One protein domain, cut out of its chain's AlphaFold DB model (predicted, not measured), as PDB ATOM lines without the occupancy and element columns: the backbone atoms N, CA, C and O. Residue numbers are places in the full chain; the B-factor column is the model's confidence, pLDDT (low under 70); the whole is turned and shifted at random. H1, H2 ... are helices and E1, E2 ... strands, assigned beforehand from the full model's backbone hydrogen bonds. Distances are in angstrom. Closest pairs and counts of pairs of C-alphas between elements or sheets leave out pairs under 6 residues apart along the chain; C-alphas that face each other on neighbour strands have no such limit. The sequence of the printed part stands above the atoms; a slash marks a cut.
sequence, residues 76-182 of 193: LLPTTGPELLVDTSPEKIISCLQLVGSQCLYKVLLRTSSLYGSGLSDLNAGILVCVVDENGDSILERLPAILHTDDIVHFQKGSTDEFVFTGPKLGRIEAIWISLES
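AT A GLANCE: This is residues 76 to 182 of the 193 residues of the protein "PLAT domain-containing protein" of Opuntia streptacantha (UniProt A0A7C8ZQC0). Two antiparallel sheets, E3-E2-E5 and E1-E4, make a small sandwich with crossed strands; H1 lies past one end, the long loops 112 to 125 and 145 to 159 at the other. The 107 printed residues run H1 E1 E2 E3 E4 E5, mostly strand, under half in named elements. The whole is compact: radius of gyration of the C-alphas 14.7 A, spans 44 by 33 by 20 A.

HOW THE PARTS SIT: E2, residues 126 to 133, forms a hairpin with E3, residues 137 to 144 (N 129 to O 141, 2.8 A), and is antiparallel to E5, residues 173 to 181 (N 128 to O 179, 2.8 A). E1, residues 103 to 111, pairs antiparallel with E4, residues 160 to 168 (N 106 to O 165, 2.9 A). The sheets' strands stand at 52 degrees; the closest C-alphas of E3 and E4, Ile 139 and Gly 167, are 7.2 A apart. In H1, residues 90 to 99, every O i to N i+4 pair is within hydrogen-bond range; its C-alpha closest to E1, Leu 97, is 5.7 A from that of Gln 103.

IN THESE COORDINATES: H1 begins at C-alpha 90, (-35.249, 2.510, 15.826). E1 is 26.2 A long, E4 25.7 A. E5 ends at C-alpha 181, (-45.034, -10.121, -10.147).

THE WHOLE: The printed part has no cut. The links E1 to E2 and E3 to E4 are long. Confidence is low at residues 79 to 102, 116, 118, 148 to 151 and 182.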
ATOM      1  N   LEU A  76     -27.504 -14.767  -5.650       83.56
ATOM      2  CA  LEU A  76     -28.586 -14.247  -4.828       83.56
ATOM      3  C   LEU A  76     -28.257 -14.489  -3.355       83.56
ATOM      4  O   LEU A  76     -27.981 -15.618  -2.950       83.56
ATOM      5  N   LEU A  77     -28.251 -13.418  -2.573       82.69
ATOM      6  CA  LEU A  77     -28.024 -13.450  -1.142       82.69
ATOM      7  C   LEU A  77     -29.367 -13.455  -0.396       82.69
ATOM      8  O   LEU A  77     -30.321 -12.829  -0.862       82.69
ATOM      9  N   PRO A  78     -29.457 -14.149   0.752       75.75
ATOM     10  CA  PRO A  78     -30.689 -14.206   1.524       75.75
ATOM     11  C   PRO A  78     -30.992 -12.841   2.137       75.75
ATOM     12  O   PRO A  78     -30.101 -12.228   2.718       75.75
ATOM     13  N   THR A  79     -32.245 -12.411   2.074       67.94
ATOM     14  CA  THR A  79     -32.736 -11.212   2.755       67.94
ATOM     15  C   THR A  79     -33.888 -11.579   3.676       67.94
ATOM     16  O   THR A  79     -34.638 -12.524   3.419       67.94
ATOM     17  N   THR A  80     -33.996 -10.854   4.786       66.12
ATOM     18  CA  THR A  80     -35.221 -10.828   5.581       66.12
ATOM     19  C   THR A  80     -36.143  -9.876   4.838       66.12
ATOM     20  O   THR A  80     -35.756  -8.714   4.679       66.12
ATOM     21  N   GLY A  81     -37.270 -10.383   4.320       58.34
ATOM     22  CA  GLY A  81     -38.141  -9.654   3.389       58.34
ATOM     23  C   GLY A  81     -38.612  -8.288   3.903       58.34
ATOM     24  O   GLY A  81     -38.179  -7.867   4.977       58.34
ATOM     25  N   PRO A  82     -39.494  -7.550   3.203       54.53
ATOM     26  CA  PRO A  82     -40.012  -6.293   3.732       54.53
ATOM     27  C   PRO A  82     -40.897  -6.575   4.949       54.53
ATOM     28  O   PRO A  82     -42.121  -6.646   4.875       54.53
ATOM     29  N   GLU A  83     -40.261  -6.761   6.097       51.56
ATOM     30  CA  GLU A  83     -40.887  -6.584   7.379       51.56
ATOM     31  C   GLU A  83     -41.257  -5.117   7.434       51.56
ATOM     32  O   GLU A  83     -40.409  -4.223   7.342       51.56
ATOM     33  N   LEU A  84     -42.551  -4.876   7.578       44.66
ATOM     34  CA  LEU A  84     -43.004  -3.604   8.070       44.66
ATOM     35  C   LEU A  84     -42.282  -3.307   9.368       44.66
ATOM     36  O   LEU A  84     -42.592  -3.825  10.441       44.66
ATOM     37  N   LEU A  85     -41.353  -2.380   9.262       44.50
ATOM     38  CA  LEU A  85     -40.777  -1.647  10.366       44.50
ATOM     39  C   LEU A  85     -41.848  -0.676  10.919       44.50
ATOM     40  O   LEU A  85     -41.587   0.499  11.132       44.50
ATOM     41  N   VAL A  86     -43.087  -1.149  11.089       45.56
ATOM     42  CA  VAL A  86     -44.215  -0.374  11.625       45.56
ATOM     43  C   VAL A  86     -44.229  -0.446  13.149       45.56
ATOM     44  O   VAL A  86     -44.571   0.545  13.776       45.56
ATOM     45  N   ASP A  87     -43.685  -1.511  13.756       40.78
ATOM     46  CA  ASP A  87     -43.663  -1.655  15.226       40.78
ATOM     47  C   ASP A  87     -42.271  -1.827  15.847       40.78
ATOM     48  O   ASP A  87     -42.122  -2.048  17.054       40.78
ATOM     49  N   THR A  88     -41.211  -1.727  15.051       48.38
ATOM     50  CA  THR A  88     -39.857  -1.902  15.577       48.38
ATOM     51  C   THR A  88     -39.249  -0.537  15.864       48.38
ATOM     52  O   THR A  88     -38.953   0.223  14.947       48.38
ATOM     53  N   SER A  89     -39.069  -0.209  17.148       52.12
ATOM     54  CA  SER A  89     -38.392   1.027  17.545       52.12
ATOM     55  C   SER A  89     -37.023   1.121  16.854       52.12
ATOM     56  O   SER A  89     -36.357   0.091  16.689       52.12
ATOM     57  N   PRO A  90     -36.555   2.326  16.472       55.91
ATOM     58  CA  PRO A  90     -35.249   2.510  15.826       55.91
ATOM     59  C   PRO A  90     -34.110   1.834  16.608       55.91
ATOM     60  O   PRO A  90     -33.159   1.327  16.020       55.91
ATOM     61  N   GLU A  91     -34.252   1.741  17.929       55.81
ATOM     62  CA  GLU A  91     -33.343   1.053  18.848       55.81
ATOM     63  C   GLU A  91     -33.250  -0.457  18.588       55.81
ATOM     64  O   GLU A  91     -32.155  -1.023  18.617       55.81
ATOM     65  N   LYS A  92     -34.372  -1.120  18.284       56.72
ATOM     66  CA  LYS A  92     -34.424  -2.564  18.022       56.72
ATOM     67  C   LYS A  92     -33.867  -2.911  16.638       56.72
ATOM     68  O   LYS A  92     -33.165  -3.910  16.516       56.72
ATOM     69  N   ILE A  93     -34.035  -2.046  15.634       59.06
ATOM     70  CA  ILE A  93     -33.376  -2.222  14.322       59.06
ATOM     71  C   ILE A  93     -31.870  -2.014  14.422       59.06
ATOM     72  O   ILE A  93     -31.101  -2.818  13.899       59.06
ATOM     73  N   ILE A  94     -31.432  -0.965  15.123       58.84
ATOM     74  CA  ILE A  94     -30.004  -0.716  15.361       58.84
ATOM     75  C   ILE A  94     -29.390  -1.894  16.123       58.84
ATOM     76  O   ILE A  94     -28.309  -2.352  15.757       58.84
ATOM     77  N   SER A  95     -30.102  -2.434  17.115       57.12
ATOM     78  CA  SER A  95     -29.671  -3.621  17.857       57.12
ATOM     79  C   SER A  95     -29.559  -4.854  16.956       57.12
ATOM     80  O   SER A  95     -28.535  -5.525  17.011       57.12
ATOM     81  N   CYS A  96     -30.531  -5.125  16.073       52.38
ATOM     82  CA  CYS A  96     -30.463  -6.235  15.108       52.38
ATOM     83  C   CYS A  96     -29.278  -6.101  14.135       52.38
ATOM     84  O   CYS A  96     -28.543  -7.065  13.914       52.38
ATOM     85  N   LEU A  97     -29.042  -4.894  13.606       58.59
ATOM     86  CA  LEU A  97     -27.908  -4.600  12.721       58.59
ATOM     87  C   LEU A  97     -26.551  -4.735  13.427       58.59
ATOM     88  O   LEU A  97     -25.553  -5.075  12.792       58.59
ATOM     89  N   GLN A  98     -26.498  -4.451  14.730       56.19
ATOM     90  CA  GLN A  98     -25.290  -4.590  15.549       56.19
ATOM     91  C   GLN A  98     -25.037  -6.039  15.990       56.19
ATOM     92  O   GLN A  98     -23.879  -6.446  16.073       56.19
ATOM     93  N   LEU A  99     -26.095  -6.820  16.242       56.00
ATOM     94  CA  LEU A  99     -26.019  -8.238  16.626       56.00
ATOM     95  C   LEU A  99     -25.548  -9.123  15.469       56.00
ATOM     96  O   LEU A  99     -24.787 -10.067  15.673       56.00
ATOM     97  N   VAL A 100     -25.971  -8.793  14.248       55.06
ATOM     98  CA  VAL A 100     -25.589  -9.489  13.021       55.06
ATOM     99  C   VAL A 100     -24.749  -8.527  12.189       55.06
ATOM    100  O   VAL A 100     -25.232  -7.943  11.224       55.06
ATOM    101  N   GLY A 101     -23.480  -8.332  12.567       56.75
ATOM    102  CA  GLY A 101     -22.556  -7.337  11.984       56.75
ATOM    103  C   GLY A 101     -22.274  -7.440  10.470       56.75
ATOM    104  O   GLY A 101     -21.368  -6.780   9.962       56.75
ATOM    105  N   SER A 102     -23.029  -8.263   9.742       66.44
ATOM    106  CA  SER A 102     -23.006  -8.437   8.290       66.44
ATOM    107  C   SER A 102     -24.286  -7.961   7.585       66.44
ATOM    108  O   SER A 102     -24.329  -8.022   6.357       66.44
ATOM    109  N   GLN A 103     -25.306  -7.483   8.312       73.12
ATOM    110  CA  GLN A 103     -26.547  -6.965   7.722       73.12
ATOM    111  C   GLN A 103     -26.527  -5.442   7.499       73.12
ATOM    112  O   GLN A 103     -25.783  -4.691   8.131       73.12
ATOM    113  N   CYS A 104     -27.341  -4.989   6.553       75.12
ATOM    114  CA  CYS A 104     -27.536  -3.616   6.112       75.12
ATOM    115  C   CYS A 104     -29.028  -3.364   5.866       75.12
ATOM    116  O   CYS A 104     -29.764  -4.256   5.449       75.12
ATOM    117  N   LEU A 105     -29.459  -2.126   6.108       76.94
ATOM    118  CA  LEU A 105     -30.792  -1.653   5.746       76.94
ATOM    119  C   LEU A 105     -30.801  -1.123   4.319       76.94
ATOM    120  O   LEU A 105     -29.949  -0.310   3.942       76.94
ATOM    121  N   TYR A 106     -31.828  -1.511   3.581       77.06
ATOM    122  CA  TYR A 106     -32.112  -1.035   2.241       77.06
ATOM    123  C   TYR A 106     -33.435  -0.290   2.261       77.06
ATOM    124  O   TYR A 106     -34.449  -0.833   2.685       77.06
ATOM    125  N   LYS A 107     -33.408   0.964   1.810       79.50
ATOM    126  CA  LYS A 107     -34.594   1.803   1.644       79.50
ATOM    127  C   LYS A 107     -34.848   2.009   0.157       79.50
ATOM    128  O   LYS A 107     -33.981   2.516  -0.555       79.50
ATOM    129  N   VAL A 108     -36.035   1.623  -0.288       77.19
ATOM    130  CA  VAL A 108     -36.494   1.719  -1.671       77.19
ATOM    131  C   VAL A 108     -37.643   2.715  -1.727       77.19
ATOM    132  O   VAL A 108     -38.657   2.546  -1.059       77.19
ATOM    133  N   LEU A 109     -37.469   3.764  -2.528       79.38
ATOM    134  CA  LEU A 109     -38.496   4.761  -2.806       79.38
ATOM    135  C   LEU A 109     -38.966   4.584  -4.249       79.38
ATOM    136  O   LEU A 109     -38.161   4.692  -5.177       79.38
ATOM    137  N   LEU A 110     -40.252   4.307  -4.434       78.50
ATOM    138  CA  LEU A 110     -40.865   4.037  -5.732       78.50
ATOM    139  C   LEU A 110     -41.933   5.085  -6.016       78.50
ATOM    140  O   LEU A 110     -42.861   5.263  -5.240       78.50
ATOM    141  N   ARG A 111     -41.810   5.790  -7.143       75.81
ATOM    142  CA  ARG A 111     -42.779   6.813  -7.558       75.81
ATOM    143  C   ARG A 111     -43.595   6.380  -8.767       75.81
ATOM    144  O   ARG A 111     -43.134   6.455  -9.903       75.81
ATOM    145  N   THR A 112     -44.840   6.014  -8.555       77.00
ATOM    146  CA  THR A 112     -45.722   5.611  -9.647       77.00
ATOM    147  C   THR A 112     -46.140   6.827 -10.474       77.00
ATOM    148  O   THR A 112     -46.513   7.878  -9.950       77.00
ATOM    149  N   SER A 113     -46.085   6.708 -11.802       72.94
ATOM    150  CA  SER A 113     -46.492   7.787 -12.711       72.94
ATOM    151  C   SER A 113     -47.965   8.172 -12.513       72.94
ATOM    152  O   SER A 113     -48.785   7.346 -12.120       72.94
ATOM    153  N   SER A 114     -48.332   9.409 -12.849       74.69
ATOM    154  CA  SER A 114     -49.728   9.868 -12.871       74.69
ATOM    155  C   SER A 114     -50.459   9.554 -14.189       74.69
ATOM    156  O   SER A 114     -51.597   9.986 -14.389       74.69
ATOM    157  N   LEU A 115     -49.844   8.809 -15.113       70.88
ATOM    158  CA  LEU A 115     -50.489   8.380 -16.359       70.88
ATOM    159  C   LEU A 115     -51.620   7.372 -16.102       70.88
ATOM    160  O   LEU A 115     -51.717   6.776 -15.038       70.88
ATOM    161  N   TYR A 116     -52.556   7.235 -17.037       65.50
ATOM    162  CA  TYR A 116     -53.607   6.219 -16.914       65.50
ATOM    163  C   TYR A 116     -53.005   4.808 -17.033       65.50
ATOM    164  O   TYR A 116     -52.118   4.599 -17.856       65.50
ATOM    165  N   GLY A 117     -53.470   3.868 -16.203       70.19
ATOM    166  CA  GLY A 117     -52.971   2.486 -16.179       70.19
ATOM    167  C   GLY A 117     -51.569   2.306 -15.582       70.19
ATOM    168  O   GLY A 117     -50.966   1.259 -15.766       70.19
ATOM    169  N   SER A 118     -51.023   3.319 -14.904       69.19
ATOM    170  CA  SER A 118     -49.675   3.260 -14.321       69.19
ATOM    171  C   SER A 118     -49.592   2.541 -12.975       69.19
ATOM    172  O   SER A 118     -48.496   2.147 -12.591       69.19
ATOM    173  N   GLY A 119     -50.703   2.436 -12.243       74.75
ATOM    174  CA  GLY A 119     -50.742   1.801 -10.930       74.75
ATOM    175  C   GLY A 119     -51.086   0.317 -10.991       74.75
ATOM    176  O   GLY A 119     -51.654  -0.156 -11.980       74.75
ATOM    177  N   LEU A 120     -50.777  -0.412  -9.917       78.69
ATOM    178  CA  LEU A 120     -51.206  -1.803  -9.788       78.69
ATOM    179  C   LEU A 120     -52.706  -1.862  -9.511       78.69
ATOM    180  O   LEU A 120     -53.221  -1.206  -8.610       78.69
ATOM    181  N   SER A 121     -53.407  -2.634 -10.340       71.56
ATOM    182  CA  SER A 121     -54.857  -2.831 -10.225       71.56
ATOM    183  C   SER A 121     -55.214  -4.115  -9.471       71.56
ATOM    184  O   SER A 121     -56.295  -4.201  -8.901       71.56
ATOM    185  N   ASP A 122     -54.321  -5.108  -9.475       78.56
ATOM    186  CA  ASP A 122     -54.484  -6.367  -8.747       78.56
ATOM    187  C   ASP A 122     -53.818  -6.258  -7.370       78.56
ATOM    188  O   ASP A 122     -52.630  -5.956  -7.264       78.56
ATOM    189  N   LEU A 123     -54.594  -6.512  -6.319       77.75
ATOM    190  CA  LEU A 123     -54.151  -6.441  -4.927       77.75
ATOM    191  C   LEU A 123     -53.221  -7.601  -4.540       77.75
ATOM    192  O   LEU A 123     -52.447  -7.475  -3.593       77.75
ATOM    193  N   ASN A 124     -53.258  -8.702  -5.294       79.81
ATOM    194  CA  ASN A 124     -52.340  -9.833  -5.139       79.81
ATOM    195  C   ASN A 124     -51.041  -9.644  -5.934       79.81
ATOM    196  O   ASN A 124     -50.103 -10.442  -5.799       79.81
ATOM    197  N   ALA A 125     -50.971  -8.611  -6.777       80.12
ATOM    198  CA  ALA A 125     -49.762  -8.302  -7.514       80.12
ATOM    199  C   ALA A 125     -48.680  -7.729  -6.592       80.12
ATOM    200  O   ALA A 125     -48.909  -7.287  -5.461       80.12
ATOM    201  N   GLY A 126     -47.459  -7.763  -7.096       82.62
ATOM    202  CA  GLY A 126     -46.310  -7.182  -6.429       82.62
ATOM    203  C   GLY A 126     -45.293  -6.684  -7.433       82.62
ATOM    204  O   GLY A 126     -45.431  -6.855  -8.650       82.62
ATOM    205  N   ILE A 127     -44.256  -6.063  -6.898       83.38
ATOM    206  CA  ILE A 127     -43.065  -5.687  -7.643       83.38
ATOM    207  C   ILE A 127     -41.886  -6.440  -7.045       83.38
ATOM    208  O   ILE A 127     -41.660  -6.397  -5.842       83.38
ATOM    209  N   LEU A 128     -41.109  -7.096  -7.895       84.69
ATOM    210  CA  LEU A 128     -39.825  -7.672  -7.535       84.69
ATOM    211  C   LEU A 128     -38.731  -6.638  -7.782       84.69
ATOM    212  O   LEU A 128     -38.618  -6.106  -8.889       84.69
ATOM    213  N   VAL A 129     -37.913  -6.371  -6.771       84.56
ATOM    214  CA  VAL A 129     -36.762  -5.469  -6.843       84.56
ATOM    215  C   VAL A 129     -35.496  -6.269  -6.585       84.56
ATOM    216  O   VAL A 129     -35.286  -6.769  -5.485       84.56
ATOM    217  N   CYS A 130     -34.630  -6.368  -7.591       84.50
ATOM    218  CA  CYS A 130     -33.302  -6.950  -7.458       84.50
ATOM    219  C   CYS A 130     -32.250  -5.843  -7.404       84.50
ATOM    220  O   CYS A 130     -32.093  -5.090  -8.362       84.50
ATOM    221  N   VAL A 131     -31.482  -5.768  -6.328       83.94
ATOM    222  CA  VAL A 131     -30.317  -4.885  -6.210       83.94
ATOM    223  C   VAL A 131     -29.072  -5.711  -6.504       83.94
ATOM    224  O   VAL A 131     -28.930  -6.784  -5.929       83.94
ATOM    225  N   VAL A 132     -28.193  -5.243  -7.391       80.88
ATOM    226  CA  VAL A 132     -26.985  -5.962  -7.834       80.88
ATOM    227  C   VAL A 132     -25.753  -5.089  -7.616       80.88
ATOM    228  O   VAL A 132     -25.734  -3.914  -8.003       80.88
ATOM    229  N   ASP A 133     -24.723  -5.661  -7.005       82.12
ATOM    230  CA  ASP A 133     -23.436  -5.011  -6.794       82.12
ATOM    231  C   ASP A 133     -22.409  -5.311  -7.899       82.12
ATOM    232  O   ASP A 133     -22.643  -6.113  -8.801       82.12
ATOM    233  N   GLU A 134     -21.254  -4.652  -7.817       82.06
ATOM    234  CA  GLU A 134     -20.131  -4.784  -8.755       82.06
ATOM    235  C   GLU A 134     -19.524  -6.192  -8.844       82.06
ATOM    236  O   GLU A 134     -18.874  -6.532  -9.833       82.06
ATOM    237  N   ASN A 135     -19.741  -7.036  -7.834       85.38
ATOM    238  CA  ASN A 135     -19.288  -8.427  -7.833       85.38
ATOM    239  C   ASN A 135     -20.341  -9.371  -8.443       85.38
ATOM    240  O   ASN A 135     -20.059 -10.549  -8.693       85.38
ATOM    241  N   GLY A 136     -21.545  -8.855  -8.714       80.62
ATOM    242  CA  GLY A 136     -22.719  -9.624  -9.106       80.62
ATOM    243  C   GLY A 136     -23.443 -10.267  -7.921       80.62
ATOM    244  O   GLY A 136     -24.324 -11.104  -8.141       80.62
ATOM    245  N   ASP A 137     -23.093  -9.904  -6.686       86.38
ATOM    246  CA  ASP A 137     -23.902 -10.247  -5.524       86.38
ATOM    247  C   ASP A 137     -25.184  -9.428  -5.558       86.38
ATOM    248  O   ASP A 137     -25.200  -8.253  -5.933       86.38
ATOM    249  N   SER A 138     -26.288 -10.071  -5.205       84.81
ATOM    250  CA  SER A 138     -27.600  -9.477  -5.379       84.81
ATOM    251  C   SER A 138     -28.558  -9.828  -4.265       84.81
ATOM    252  O   SER A 138     -28.426 -10.859  -3.612       84.81
ATOM    253  N   ILE A 139     -29.531  -8.952  -4.064       86.06
ATOM    254  CA  ILE A 139     -30.658  -9.141  -3.157       86.06
ATOM    255  C   ILE A 139     -31.924  -8.965  -3.981       86.06
ATOM    256  O   ILE A 139     -32.025  -7.973  -4.698       86.06
ATOM    257  N   LEU A 140     -32.869  -9.894  -3.869       87.19
ATOM    258  CA  LEU A 140     -34.158  -9.855  -4.556       87.19
ATOM    259  C   LEU A 140     -35.267  -9.772  -3.521       87.19
ATOM    260  O   LEU A 140     -35.403 -10.695  -2.728       87.19
ATOM    261  N   GLU A 141     -36.072  -8.718  -3.588       87.31
ATOM    262  CA  GLU A 141     -37.187  -8.515  -2.676       87.31
ATOM    263  C   GLU A 141     -38.523  -8.318  -3.365       87.31
ATOM    264  O   GLU A 141     -38.625  -7.610  -4.368       87.31
ATOM    265  N   ARG A 142     -39.555  -8.934  -2.782       86.88
ATOM    266  CA  ARG A 142     -40.946  -8.769  -3.203       86.88
ATOM    267  C   ARG A 142     -41.584  -7.641  -2.410       86.88
ATOM    268  O   ARG A 142     -41.755  -7.759  -1.206       86.88
ATOM    269  N   LEU A 143     -42.041  -6.607  -3.104       85.88
ATOM    270  CA  LEU A 143     -42.822  -5.506  -2.553       85.88
ATOM    271  C   LEU A 143     -44.302  -5.711  -2.918       85.88
ATOM    272  O   LEU A 143     -44.660  -5.580  -4.095       85.88
ATOM    273  N   PRO A 144     -45.172  -6.091  -1.967       85.56
ATOM    274  CA  PRO A 144     -46.570  -6.386  -2.265       85.56
ATOM    275  C   PRO A 144     -47.400  -5.106  -2.450       85.56
ATOM    276  O   PRO A 144     -47.092  -4.062  -1.874       85.56
ATOM    277  N   ALA A 145     -48.469  -5.192  -3.250       82.50
ATOM    278  CA  ALA A 145     -49.404  -4.083  -3.445       82.50
ATOM    279  C   ALA A 145     -50.212  -3.759  -2.180       82.50
ATOM    280  O   ALA A 145     -50.547  -2.603  -1.961       82.50
ATOM    281  N   ILE A 146     -50.507  -4.757  -1.347       82.00
ATOM    282  CA  ILE A 146     -51.080  -4.563  -0.014       82.00
ATOM    283  C   ILE A 146     -50.130  -5.154   1.008       82.00
ATOM    284  O   ILE A 146     -49.656  -6.282   0.864       82.00
ATOM    285  N   LEU A 147     -49.908  -4.400   2.072       71.75
ATOM    286  CA  LEU A 147     -49.194  -4.866   3.242       71.75
ATOM    287  C   LEU A 147     -50.219  -5.152   4.341       71.75
ATOM    288  O   LEU A 147     -51.079  -4.324   4.621       71.75
ATOM    289  N   HIS A 148     -50.162  -6.355   4.915       60.62
ATOM    290  CA  HIS A 148     -51.236  -6.960   5.717       60.62
ATOM    291  C   HIS A 148     -51.682  -6.186   6.972       60.62
ATOM    292  O   HIS A 148     -52.622  -6.624   7.628       60.62
ATOM    293  N   THR A 149     -51.029  -5.086   7.338       58.38
ATOM    294  CA  THR A 149     -51.276  -4.394   8.610       58.38
ATOM    295  C   THR A 149     -52.042  -3.080   8.476       58.38
ATOM    296  O   THR A 149     -52.652  -2.676   9.460       58.38
ATOM    297  N   ASP A 150     -52.050  -2.429   7.305       58.16
ATOM    298  CA  ASP A 150     -52.444  -1.009   7.233       58.16
ATOM    299  C   ASP A 150     -53.577  -0.707   6.234       58.16
ATOM    300  O   ASP A 150     -53.970   0.449   6.098       58.16
ATOM    301  N   ASP A 151     -54.087  -1.702   5.491       66.06
ATOM    302  CA  ASP A 151     -55.009  -1.509   4.349       66.06
ATOM    303  C   ASP A 151     -54.510  -0.468   3.313       66.06
ATOM    304  O   ASP A 151     -55.254  -0.007   2.441       66.06
ATOM    305  N   ILE A 152     -53.228  -0.090   3.384       76.88
ATOM    306  CA  ILE A 152     -52.588   0.837   2.458       76.88
ATOM    307  C   ILE A 152     -52.296   0.071   1.176       76.88
ATOM    308  O   ILE A 152     -51.552  -0.911   1.160       76.88
ATOM    309  N   VAL A 153     -52.882   0.554   0.084       83.00
ATOM    310  CA  VAL A 153     -52.593   0.048  -1.251       83.00
ATOM    311  C   VAL A 153     -51.418   0.835  -1.823       83.00
ATOM    312  O   VAL A 153     -51.507   2.045  -2.036       83.00
ATOM    313  N   HIS A 154     -50.322   0.138  -2.083       84.12
ATOM    314  CA  HIS A 154     -49.123   0.660  -2.719       84.12
ATOM    315  C   HIS A 154     -49.255   0.711  -4.242       84.12
ATOM    316  O   HIS A 154     -50.164   0.130  -4.845       84.12
ATOM    317  N   PHE A 155     -48.317   1.412  -4.878       82.12
ATOM    318  CA  PHE A 155     -48.203   1.521  -6.332       82.12
ATOM    319  C   PHE A 155     -49.445   2.130  -6.981       82.12
ATOM    320  O   PHE A 155     -49.835   1.772  -8.093       82.12
ATOM    321  N   GLN A 156     -50.083   3.062  -6.275       83.06
ATOM    322  CA  GLN A 156     -51.217   3.810  -6.791       83.06
ATOM    323  C   GLN A 156     -50.749   4.854  -7.796       83.06
ATOM    324  O   GLN A 156     -49.661   5.410  -7.725       83.06
ATOM    325  N   LYS A 157     -51.593   5.167  -8.771       76.69
ATOM    326  CA  LYS A 157     -51.283   6.203  -9.758       76.69
ATOM    327  C   LYS A 157     -50.910   7.523  -9.060       76.69
ATOM    328  O   LYS A 157     -51.716   8.100  -8.339       76.69
ATOM    329  N   GLY A 158     -49.713   8.034  -9.344       72.94
ATOM    330  CA  GLY A 158     -49.197   9.270  -8.752       72.94
ATOM    331  C   GLY A 158     -48.692   9.148  -7.310       72.94
ATOM    332  O   GLY A 158     -48.306  10.175  -6.750       72.94
ATOM    333  N   SER A 159     -48.678   7.948  -6.717       77.50
ATOM    334  CA  SER A 159     -48.149   7.722  -5.370       77.50
ATOM    335  C   SER A 159     -46.622   7.712  -5.338       77.50
ATOM    336  O   SER A 159     -45.942   7.478  -6.342       77.50
ATOM    337  N   THR A 160     -46.101   7.941  -4.138       79.06
ATOM    338  CA  THR A 160     -44.729   7.608  -3.772       79.06
ATOM    339  C   THR A 160     -44.800   6.622  -2.618       79.06
ATOM    340  O   THR A 160     -45.326   6.963  -1.562       79.06
ATOM    341  N   ASP A 161     -44.269   5.430  -2.833       80.50
ATOM    342  CA  ASP A 161     -44.269   4.327  -1.884       80.50
ATOM    343  C   ASP A 161     -42.852   4.112  -1.344       80.50
ATOM    344  O   ASP A 161     -41.868   4.159  -2.092       80.50
ATOM    345  N   GLU A 162     -42.745   3.903  -0.035       79.69
ATOM    346  CA  GLU A 162     -41.482   3.676   0.661       79.69
ATOM    347  C   GLU A 162     -41.462   2.272   1.256       79.69
ATOM    348  O   GLU A 162     -42.364   1.892   1.997       79.69
ATOM    349  N   PHE A 163     -40.393   1.533   0.970       78.38
ATOM    350  CA  PHE A 163     -40.164   0.195   1.497       78.38
ATOM    351  C   PHE A 163     -38.793   0.110   2.145       78.38
ATOM    352  O   PHE A 163     -37.816   0.681   1.652       78.38
ATOM    353  N   VAL A 164     -38.717  -0.638   3.241       77.69
ATOM    354  CA  VAL A 164     -37.476  -0.889   3.963       77.69
ATOM    355  C   VAL A 164     -37.346  -2.387   4.204       77.69
ATOM    356  O   VAL A 164     -38.302  -3.023   4.629       77.69
ATOM    357  N   PHE A 165     -36.172  -2.947   3.925       77.56
ATOM    358  CA  PHE A 165     -35.854  -4.349   4.205       77.56
ATOM    359  C   PHE A 165     -34.402  -4.494   4.676       77.56
ATOM    360  O   PHE A 165     -33.584  -3.576   4.522       77.56
ATOM    361  N   THR A 166     -34.075  -5.640   5.275       76.56
ATOM    362  CA  THR A 166     -32.739  -5.909   5.832       76.56
ATOM    363  C   THR A 166     -32.073  -7.070   5.119       76.56
ATOM    364  O   THR A 166     -32.622  -8.160   5.028       76.56
ATOM    365  N   GLY A 167     -30.856  -6.853   4.633       78.25
ATOM    366  CA  GLY A 167     -30.123  -7.861   3.878       78.25
ATOM    367  C   GLY A 167     -28.626  -7.805   4.145       78.25
ATOM    368  O   GLY A 167     -28.148  -6.920   4.852       78.25
ATOM    369  N   PRO A 168     -27.849  -8.746   3.607       81.88
ATOM    370  CA  PRO A 168     -26.405  -8.760   3.739       81.88
ATOM    371  C   PRO A 168     -25.788  -7.548   3.055       81.88
ATOM    372  O   PRO A 168     -26.286  -7.062   2.045       81.88
ATOM    373  N   LYS A 169     -24.670  -7.068   3.593       82.44
ATOM    374  CA  LYS A 169     -23.961  -5.922   3.026       82.44
ATOM    375  C   LYS A 169     -23.476  -6.210   1.598       82.44
ATOM    376  O   LYS A 169     -22.516  -6.951   1.412       82.44
ATOM    377  N   LEU A 170     -24.088  -5.539   0.629       79.88
ATOM    378  CA  LEU A 170     -23.619  -5.476  -0.757       79.88
ATOM    379  C   LEU A 170     -22.426  -4.516  -0.924       79.88
ATOM    380  O   LEU A 170     -22.237  -3.584  -0.130       79.88
ATOM    381  N   GLY A 171     -21.624  -4.751  -1.967       79.12
ATOM    382  CA  GLY A 171     -20.571  -3.852  -2.438       79.12
ATOM    383  C   GLY A 171     -21.120  -2.589  -3.113       79.12
ATOM    384  O   GLY A 171     -22.222  -2.120  -2.808       79.12
ATOM    385  N   ARG A 172     -20.356  -1.991  -4.038       80.69
ATOM    386  CA  ARG A 172     -20.859  -0.848  -4.817       80.69
ATOM    387  C   ARG A 172     -22.023  -1.306  -5.695       80.69
ATOM    388  O   ARG A 172     -21.839  -2.173  -6.538       80.69
ATOM    389  N   ILE A 173     -23.203  -0.712  -5.523       79.56
ATOM    390  CA  ILE A 173     -24.366  -1.033  -6.359       79.56
ATOM    391  C   ILE A 173     -24.102  -0.594  -7.802       79.56
ATOM    392  O   ILE A 173     -23.758   0.568  -8.044       79.56
ATOM    393  N   GLU A 174     -24.285  -1.512  -8.750       79.69
ATOM    394  CA  GLU A 174     -24.116  -1.261 -10.186       79.69
ATOM    395  C   GLU A 174     -25.429  -1.315 -10.961       79.69
ATOM    396  O   GLU A 174     -25.575  -0.601 -11.955       79.69
ATOM    397  N   ALA A 175     -26.405  -2.105 -10.504       77.69
ATOM    398  CA  ALA A 175     -27.706  -2.185 -11.152       77.69
ATOM    399  C   ALA A 175     -28.846  -2.413 -10.157       77.69
ATOM    400  O   ALA A 175     -28.678  -2.996  -9.087       77.69
ATOM    401  N   ILE A 176     -30.034  -1.963 -10.558       80.25
ATOM    402  CA  ILE A 176     -31.303  -2.315  -9.928       80.25
ATOM    403  C   ILE A 176     -32.215  -2.830 -11.036       80.25
ATOM    404  O   ILE A 176     -32.393  -2.161 -12.056       80.25
ATOM    405  N   TRP A 177     -32.781  -4.012 -10.832       79.62
ATOM    406  CA  TRP A 177     -33.750  -4.631 -11.724       79.62
ATOM    407  C   TRP A 177     -35.111  -4.594 -11.051       79.62
ATOM    408  O   TRP A 177     -35.221  -4.864  -9.858       79.62
ATOM    409  N   ILE A 178     -36.144  -4.248 -11.809       78.88
ATOM    410  CA  ILE A 178     -37.513  -4.162 -11.308       78.88
ATOM    411  C   ILE A 178     -38.390  -4.968 -12.252       78.88
ATOM    412  O   ILE A 178     -38.331  -4.757 -13.462       78.88
ATOM    413  N   SER A 179     -39.190  -5.876 -11.703       77.88
ATOM    414  CA  SER A 179     -40.155  -6.672 -12.458       77.88
ATOM    415  C   SER A 179     -41.518  -6.623 -11.792       77.88
ATOM    416  O   SER A 179     -41.622  -6.490 -10.577       77.88
ATOM    417  N   LEU A 180     -42.568  -6.769 -12.592       76.50
ATOM    418  CA  LEU A 180     -43.893  -7.064 -12.067       76.50
ATOM    419  C   LEU A 180     -43.968  -8.533 -11.669       76.50
ATOM    420  O   LEU A 180     -43.426  -9.406 -12.349       76.50
ATOM    421  N   GLU A 181     -44.676  -8.790 -10.584       74.19
ATOM    422  CA  GLU A 181     -45.034 -10.121 -10.147       74.19
ATOM    423  C   GLU A 181     -46.531 -10.296 -10.372       74.19
ATOM    424  O   GLU A 181     -47.366  -9.803  -9.611       74.19
ATOM    425  N   SER A 182     -46.886 -10.929 -11.486       58.12
ATOM    426  CA  SER A 182     -48.281 -11.222 -11.794       58.12
ATOM    427  C   SER A 182     -48.754 -12.405 -10.948       58.12
ATOM    428  O   SER A 182     -48.180 -13.490 -11.046       58.12
TER     429      SER A 182